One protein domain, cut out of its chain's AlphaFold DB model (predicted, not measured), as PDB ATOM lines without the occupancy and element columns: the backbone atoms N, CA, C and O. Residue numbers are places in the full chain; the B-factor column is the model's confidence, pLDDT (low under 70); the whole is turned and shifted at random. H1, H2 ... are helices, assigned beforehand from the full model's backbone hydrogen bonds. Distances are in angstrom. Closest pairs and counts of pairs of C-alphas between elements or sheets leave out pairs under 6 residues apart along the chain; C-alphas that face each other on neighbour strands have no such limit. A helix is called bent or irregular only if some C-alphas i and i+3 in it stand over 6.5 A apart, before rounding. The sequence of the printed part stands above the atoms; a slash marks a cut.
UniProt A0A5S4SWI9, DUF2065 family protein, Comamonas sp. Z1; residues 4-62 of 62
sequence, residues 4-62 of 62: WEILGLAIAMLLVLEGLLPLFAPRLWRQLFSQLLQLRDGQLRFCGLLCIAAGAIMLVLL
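Overview. This is residues 4 to 62 of the 62 residues of the protein "DUF2065 family protein" of Comamonas sp. Z1 (UniProt A0A5S4SWI9). The model is an open, three-sided frame of helices: the long helix H1 makes one arm, the shorter H2 the base, and the long helix H3 the other arm. The two arms reach from the base toward the same open end, with an empty space between them, and H2 meets each arm only near a corner. The printed part has 59 residues with three named helices, in the order H1, H2, H3, and no named strand; the class is all helix. The whole is loose, with a radius of gyration of the C-alphas of 14.7 A, and its outline is only just flat, with spans of 36 by 29 by 16 A.

Arrangement. H1, residues 4 to 24, touches no helix, but is near H2, residues 26 to 38. These two are close but not clearly touching, with 2 pairs of C-alphas within 8 A; the closest are those of Pro 22 and Trp 29, 5.7 A apart. Their lines are about perpendicular, at 79 degrees. H2 and H3, residues 41 to 61, are also close but not clearly touching; their closest C-alphas are those of Leu 36 and Leu 44, 7.4 A apart. They run opposite ways at a steep tilt of 69 degrees, only just short of about perpendicular. H1 and H3 are apart. In H2 and H3 every O i to N i+4 pair is within hydrogen-bond range; in H1 15 of 17 are.

Along the chain. H1 begins at C-alpha 4, at (224.253, 236.762, 302.938), and measures 30.3 A from first to last C-alpha. It is neither bent nor irregular, but only just: C-alphas 18 and 21 are 6.5 A apart. H2 begins at C-alpha 26, at (225.741, 207.557, 289.109), and measures 18.6 A. H3 measures 30.3 A and ends at C-alpha 61, at (243.159, 227.722, 311.504).

Size, cuts and confidence. The two C-alphas farthest apart are those of Glu 5 and Arg 40, 38.2 A, while the first and last printed C-alphas, of Trp 4 and Leu 62, are 19.4 A apart. Residues 4 to 19, which belong to H1, stand free, and so do residues 48 to 62, of which 48 to 61 belong to H3. Residues 23 to 28, of which 26 to 28 belong to H2, stand free as well. The links from H1 to H2, 1 residue, and from H2 to H3, 2 residues, are tight. The printed part has no cut and ends at residue 62, the chain's last residue. The mean pLDDT of the printed part is 94.8, and no printed residue is under 70.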
ATOM      1  N   TRP A   4     225.284 237.513 303.649       94.25
ATOM      2  CA  TRP A   4     224.253 236.762 302.938       94.25
ATOM      3  C   TRP A   4     224.761 236.282 301.572       94.25
ATOM      4  O   TRP A   4     224.506 235.136 301.208       94.25
ATOM      5  N   GLU A   5     225.532 237.103 300.848       95.06
ATOM      6  CA  GLU A   5     226.107 236.715 299.557       95.06
ATOM      7  C   GLU A   5     227.124 235.584 299.717       95.06
ATOM      8  O   GLU A   5     227.135 234.646 298.922       95.06
ATOM      9  N   ILE A   6     227.957 235.647 300.763       94.44
ATOM     10  CA  ILE A   6     228.957 234.611 301.056       94.44
ATOM     11  C   ILE A   6     228.263 233.290 301.401       94.44
ATOM     12  O   ILE A   6     228.647 232.242 300.881       94.44
ATOM     13  N   LEU A   7     227.211 233.334 302.226       94.88
ATOM     14  CA  LEU A   7     226.403 232.154 302.538       94.88
ATOM     15  C   LEU A   7     225.729 231.588 301.282       94.88
ATOM     16  O   LEU A   7     225.770 230.380 301.059       94.88
ATOM     17  N   GLY A   8     225.165 232.452 300.434       97.06
ATOM     18  CA  GLY A   8     224.574 232.053 299.159       97.06
ATOM     19  C   GLY A   8     225.584 231.364 298.237       97.06
ATOM     20  O   GLY A   8     225.287 230.305 297.686       97.06
ATOM     21  N   LEU A   9     226.796 231.912 298.121       96.62
ATOM     22  CA  LEU A   9     227.874 231.335 297.315       96.62
ATOM     23  C   LEU A   9     228.346 229.982 297.868       96.62
ATOM     24  O   LEU A   9     228.527 229.039 297.098       96.62
ATOM     25  N   ALA A  10     228.510 229.874 299.189       94.31
ATOM     26  CA  ALA A  10     228.913 228.635 299.846       94.31
ATOM     27  C   ALA A  10     227.885 227.514 299.618       94.31
ATOM     28  O   ALA A  10     228.259 226.399 299.256       94.31
ATOM     29  N   ILE A  11     226.588 227.819 299.755       96.38
ATOM     30  CA  ILE A  11     225.504 226.861 299.487       96.38
ATOM     31  C   ILE A  11     225.474 226.478 298.003       96.38
ATOM     32  O   ILE A  11     225.364 225.296 297.683       96.38
ATOM     33  N   ALA A  12     225.608 227.445 297.091       96.75
ATOM     34  CA  ALA A  12     225.640 227.166 295.657       96.75
ATOM     35  C   ALA A  12     226.802 226.232 295.287       96.75
ATOM     36  O   ALA A  12     226.596 225.258 294.563       96.75
ATOM     37  N   MET A  13     228.003 226.474 295.824       96.88
ATOM     38  CA  MET A  13     229.147 225.583 295.615       96.88
ATOM     39  C   MET A  13     228.922 224.188 296.199       96.88
ATOM     40  O   MET A  13     229.224 223.205 295.524       96.88
ATOM     41  N   LEU A  14     228.362 224.087 297.408       95.50
ATOM     42  CA  LEU A  14     228.023 222.803 298.021       95.50
ATOM     43  C   LEU A  14     227.062 221.996 297.135       95.50
ATOM     44  O   LEU A  14     227.312 220.821 296.889       95.50
ATOM     45  N   LEU A  15     226.019 222.628 296.587       96.44
ATOM     46  CA  LEU A  15     225.069 221.966 295.685       96.44
ATOM     47  C   LEU A  15     225.710 221.522 294.365       96.44
ATOM     48  O   LEU A  15     225.418 220.429 293.881       96.44
ATOM     49  N   VAL A  16     226.588 222.344 293.782       96.56
ATOM     50  CA  VAL A  16     227.322 221.980 292.558       96.56
ATOM     51  C   VAL A  16     228.210 220.760 292.807       96.56
ATOM     52  O   VAL A  16     228.188 219.822 292.009       96.56
ATOM     53  N   LEU A  17     228.955 220.745 293.916       94.94
ATOM     54  CA  LEU A  17     229.820 219.623 294.295       94.94
ATOM     55  C   LEU A  17     229.019 218.354 294.607       94.94
ATOM     56  O   LEU A  17     229.370 217.282 294.113       94.94
ATOM     57  N   GLU A  18     227.919 218.471 295.350       93.88
ATOM     58  CA  GLU A  18     227.042 217.342 295.670       93.88
ATOM     59  C   GLU A  18     226.388 216.756 294.406       93.88
ATOM     60  O   GLU A  18     226.226 215.544 294.288       93.88
ATOM     61  N   GLY A  19     226.057 217.595 293.418       94.44
ATOM     62  CA  GLY A  19     225.469 217.173 292.143       94.44
ATOM     63  C   GLY A  19     226.459 216.577 291.134       94.44
ATOM     64  O   GLY A  19     226.051 215.817 290.254       94.44
ATOM     65  N   LEU A  20     227.758 216.873 291.252       95.94
ATOM     66  CA  LEU A  20     228.800 216.408 290.325       95.94
ATOM     67  C   LEU A  20     228.914 214.872 290.312       95.94
ATOM     68  O   LEU A  20     228.814 214.244 289.257       95.94
ATOM     69  N   LEU A  21     229.081 214.241 291.474       91.88
ATOM     70  CA  LEU A  21     229.210 212.782 291.592       91.88
ATOM     71  C   LEU A  21     228.010 211.990 291.031       91.88
ATOM     72  O   LEU A  21     228.239 211.079 290.229       91.88
ATOM     73  N   PRO A  22     226.747 212.299 291.383       93.81
ATOM     74  CA  PRO A  22     225.596 211.598 290.826       93.81
ATOM     75  C   PRO A  22     225.393 211.870 289.330       93.81
ATOM     76  O   PRO A  22     224.904 210.979 288.633       93.81
ATOM     77  N   LEU A  23     225.788 213.041 288.815       95.44
ATOM     78  CA  LEU A  23     225.664 213.371 287.392       95.44
ATOM     79  C   LEU A  23     226.695 212.627 286.530       95.44
ATOM     80  O   LEU A  23     226.335 212.026 285.519       95.44
ATOM     81  N   PHE A  24     227.971 212.639 286.930       96.56
ATOM     82  CA  PHE A  24     229.061 212.054 286.141       96.56
ATOM     83  C   PHE A  24     229.286 210.560 286.418       96.56
ATOM     84  O   PHE A  24     229.678 209.820 285.517       96.56
ATOM     85  N   ALA A  25     229.031 210.087 287.643       95.19
ATOM     86  CA  ALA A  25     229.298 208.708 288.057       95.19
ATOM     87  C   ALA A  25     228.150 208.104 288.900       95.19
ATOM     88  O   ALA A  25     228.370 207.641 290.025       95.19
ATOM     89  N   PRO A  26     226.922 207.995 288.355       93.12
ATOM     90  CA  PRO A  26     225.741 207.557 289.109       93.12
ATOM     91  C   PRO A  26     225.858 206.139 289.688       93.12
ATOM     92  O   PRO A  26     225.257 205.833 290.716       93.12
ATOM     93  N   ARG A  27     226.611 205.241 289.036       94.62
ATOM     94  CA  ARG A  27     226.847 203.874 289.540       94.62
ATOM     95  C   ARG A  27     227.734 203.882 290.783       94.62
ATOM     96  O   ARG A  27     227.352 203.279 291.781       94.62
ATOM     97  N   LEU A  28     228.858 204.599 290.720       92.88
ATOM     98  CA  LEU A  28     229.781 204.758 291.843       92.88
ATOM     99  C   LEU A  28     229.076 205.426 293.023       92.88
ATOM    100  O   LEU A  28     229.162 204.928 294.140       92.88
ATOM    101  N   TRP A  29     228.309 206.489 292.760       94.19
ATOM    102  CA  TRP A  29     227.527 207.176 293.785       94.19
ATOM    103  C   TRP A  29     226.590 206.222 294.532       94.19
ATOM    104  O   TRP A  29     226.646 206.132 295.756       94.19
ATOM    105  N   ARG A  30     225.788 205.427 293.805       94.00
ATOM    106  CA  ARG A  30     224.903 204.423 294.423       94.00
ATOM    107  C   ARG A  30     225.667 203.384 295.242       94.00
ATOM    108  O   ARG A  30     225.188 202.990 296.300       94.00
ATOM    109  N   GLN A  31     226.830 202.936 294.769       95.44
ATOM    110  CA  GLN A  31     227.655 201.973 295.500       95.44
ATOM    111  C   GLN A  31     228.176 202.568 296.812       95.44
ATOM    112  O   GLN A  31     227.987 201.951 297.859       95.44
ATOM    113  N   LEU A  32     228.751 203.772 296.781       92.00
ATOM    114  CA  LEU A  32     229.225 204.470 297.981       92.00
ATOM    115  C   LEU A  32     228.090 204.677 298.987       92.00
ATOM    116  O   LEU A  32     228.232 204.337 300.158       92.00
ATOM    117  N   PHE A  33     226.930 205.139 298.518       91.62
ATOM    118  CA  PHE A  33     225.759 205.329 299.372       91.62
ATOM    119  C   PHE A  33     225.278 204.011 299.990       91.62
ATOM    120  O   PHE A  33     224.986 203.950 301.180       91.62
ATOM    121  N   SER A  34     225.248 202.924 299.213       94.50
ATOM    122  CA  SER A  34     224.866 201.606 299.732       94.50
ATOM    123  C   SER A  34     225.834 201.080 300.795       94.50
ATOM    124  O   SER A  34     225.394 200.461 301.758       94.50
ATOM    125  N   GLN A  35     227.133 201.366 300.666       92.25
ATOM    126  CA  GLN A  35     228.132 201.010 301.674       92.25
ATOM    127  C   GLN A  35     227.962 201.849 302.943       92.25
ATOM    128  O   GLN A  35     228.018 201.305 304.041       92.25
ATOM    129  N   LEU A  36     227.680 203.149 302.801       91.19
ATOM    130  CA  LEU A  36     227.380 204.033 303.929       91.19
ATOM    131  C   LEU A  36     226.142 203.565 304.706       91.19
ATOM    132  O   LEU A  36     226.163 203.568 305.933       91.19
ATOM    133  N   LEU A  37     225.100 203.105 304.010       91.12
ATOM    134  CA  LEU A  37     223.883 202.564 304.628       91.12
ATOM    135  C   LEU A  37     224.095 201.212 305.331       91.12
ATOM    136  O   LEU A  37     223.280 200.832 306.167       91.12
ATOM    137  N   GLN A  38     225.161 200.479 305.004       94.06
ATOM    138  CA  GLN A  38     225.522 199.230 305.687       94.06
ATOM    139  C   GLN A  38     226.340 199.460 306.965       94.06
ATOM    140  O   GLN A  38     226.538 198.522 307.740       94.06
ATOM    141  N   LEU A  39     226.828 200.684 307.198       92.81
ATOM    142  CA  LEU A  39     227.543 201.017 308.423       92.81
ATOM    143  C   LEU A  39     226.602 200.942 309.625       92.81
ATOM    144  O   LEU A  39     225.435 201.324 309.564       92.81
ATOM    145  N   ARG A  40     227.135 200.493 310.761       93.38
ATOM    146  CA  ARG A  40     226.408 200.573 312.034       93.38
ATOM    147  C   ARG A  40     226.215 202.036 312.429       93.38
ATOM    148  O   ARG A  40     227.110 202.851 312.203       93.38
ATOM    149  N   ASP A  41     225.137 202.340 313.150       92.50
ATOM    150  CA  ASP A  41     224.847 203.701 313.632       92.50
ATOM    151  C   ASP A  41     226.038 204.351 314.354       92.50
ATOM    152  O   ASP A  41     226.321 205.533 314.173       92.50
ATOM    153  N   GLY A  42     226.794 203.573 315.139       92.81
ATOM    154  CA  GLY A  42     228.004 204.058 315.810       92.81
ATOM    155  C   GLY A  42     229.117 204.492 314.847       92.81
ATOM    156  O   GLY A  42     229.768 205.505 315.086       92.81
ATOM    157  N   GLN A  43     229.313 203.769 313.740       93.44
ATOM    158  CA  GLN A  43     230.315 204.102 312.720       93.44
ATOM    159  C   GLN A  43     229.892 205.328 311.913       93.44
ATOM    160  O   GLN A  43     230.711 206.216 311.685       93.44
ATOM    161  N   LEU A  44     228.610 205.418 311.544       93.25
ATOM    162  CA  LEU A  44     228.077 206.579 310.834       93.25
ATOM    163  C   LEU A  44     228.202 207.854 311.684       93.25
ATOM    164  O   LEU A  44     228.675 208.883 311.201       93.25
ATOM    165  N   ARG A  45     227.868 207.767 312.980       94.38
ATOM    166  CA  ARG A  45     228.056 208.868 313.938       94.38
ATOM    167  C   ARG A  45     229.522 209.254 314.093       94.38
ATOM    168  O   ARG A  45     229.814 210.441 314.174       94.38
ATOM    169  N   PHE A  46     230.437 208.286 314.112       95.12
ATOM    170  CA  PHE A  46     231.869 208.568 314.197       95.12
ATOM    171  C   PHE A  46     232.402 209.265 312.938       95.12
ATOM    172  O   PHE A  46     233.118 210.253 313.062       95.12
ATOM    173  N   CYS A  47     231.993 208.830 311.741       94.12
ATOM    174  CA  CYS A  47     232.285 209.555 310.499       94.12
ATOM    175  C   CYS A  47     231.784 211.004 310.567       94.12
ATOM    176  O   CYS A  47     232.538 211.928 310.272       94.12
ATOM    177  N   GLY A  48     230.545 211.214 311.024       94.19
ATOM    178  CA  GLY A  48     229.992 212.555 311.224       94.19
ATOM    179  C   GLY A  48     230.807 213.397 312.212       94.19
ATOM    180  O   GLY A  48     231.130 214.545 311.916       94.19
ATOM    181  N   LEU A  49     231.204 212.821 313.352       97.25
ATOM    182  CA  LEU A  49     232.077 213.480 314.329       97.25
ATOM    183  C   LEU A  49     233.424 213.875 313.717       97.25
ATOM    184  O   LEU A  49     233.904 214.972 313.982       97.25
ATOM    185  N   LEU A  50     234.012 213.013 312.886       97.00
ATOM    186  CA  LEU A  50     235.297 213.271 312.241       97.00
ATOM    187  C   LEU A  50     235.197 214.422 311.226       97.00
ATOM    188  O   LEU A  50     236.062 215.296 311.217       97.00
ATOM    189  N   CYS A  51     234.110 214.486 310.447       95.88
ATOM    190  CA  CYS A  51     233.825 215.617 309.557       95.88
ATOM    191  C   CYS A  51     233.634 216.930 310.332       95.88
ATOM    192  O   CYS A  51     234.211 217.951 309.961       95.88
ATOM    193  N   ILE A  52     232.863 216.905 311.427       97.31
ATOM    194  CA  ILE A  52     232.651 218.083 312.285       97.31
ATOM    195  C   ILE A  52     233.978 218.545 312.895       97.31
ATOM    196  O   ILE A  52     234.281 219.734 312.864       97.31
ATOM    197  N   ALA A  53     234.783 217.618 313.420       98.06
ATOM    198  CA  ALA A  53     236.072 217.929 314.027       98.06
ATOM    199  C   ALA A  53     237.047 218.534 313.009       98.06
ATOM    200  O   ALA A  53     237.664 219.556 313.296       98.06
ATOM    201  N   ALA A  54     237.145 217.958 311.807       97.69
ATOM    202  CA  ALA A  54     237.971 218.505 310.733       97.69
ATOM    203  C   ALA A  54     237.523 219.921 310.330       97.69
ATOM    204  O   ALA A  54     238.357 220.818 310.224       97.69
ATOM    205  N   GLY A  55     236.212 220.142 310.175       95.50
ATOM    206  CA  GLY A  55     235.656 221.465 309.887       95.50
ATOM    207  C   GLY A  55     235.939 222.480 310.999       95.50
ATOM    208  O   GLY A  55     236.359 223.597 310.714       95.50
ATOM    209  N   ALA A  56     235.786 222.085 312.266       97.56
ATOM    210  CA  ALA A  56     236.088 222.936 313.414       97.56
ATOM    211  C   ALA A  56     237.578 223.304 313.484       97.56
ATOM    212  O   ALA A  56     237.908 224.464 313.710       97.56
ATOM    213  N   ILE A  57     238.476 222.344 313.237       98.06
ATOM    214  CA  ILE A  57     239.921 222.603 313.166       98.06
ATOM    215  C   ILE A  57     240.222 223.593 312.039       98.06
ATOM    216  O   ILE A  57     240.951 224.556 312.250       98.06
ATOM    217  N   MET A  58     239.637 223.394 310.857       96.31
ATOM    218  CA  MET A  58     239.852 224.281 309.716       96.31
ATOM    219  C   MET A  58     239.335 225.703 309.976       96.31
ATOM    220  O   MET A  58     240.002 226.655 309.591       96.31
ATOM    221  N   LEU A  59     238.210 225.855 310.683       94.75
ATOM    222  CA  LEU A  59     237.691 227.159 311.116       94.75
ATOM    223  C   LEU A  59     238.578 227.854 312.154       94.75
ATOM    224  O   LEU A  59     238.601 229.074 312.190       94.75
ATOM    225  N   VAL A  60     239.271 227.104 313.013       97.06
ATOM    226  CA  VAL A  60     240.216 227.679 313.988       97.06
ATOM    227  C   VAL A  60     241.525 228.107 313.317       97.06
ATOM    228  O   VAL A  60     242.182 229.026 313.798       97.06
ATOM    229  N   LEU A  61     241.928 227.426 312.240       96.44
ATOM    230  CA  LEU A  61     243.159 227.722 311.504       96.44
ATOM    231  C   LEU A  61     243.019 228.865 310.489       96.44
ATOM    232  O   LEU A  61     244.038 229.457 310.131       96.44
ATOM    233  N   LEU A  62     241.806 229.115 309.990       90.50
ATOM    234  CA  LEU A  62     241.492 230.174 309.028       90.50
ATOM    235  C   LEU A  62     241.274 231.519 309.730       90.50
ATOM    236  O   LEU A  62     241.884 232.508 309.268       90.50
TER     237      LEU A  62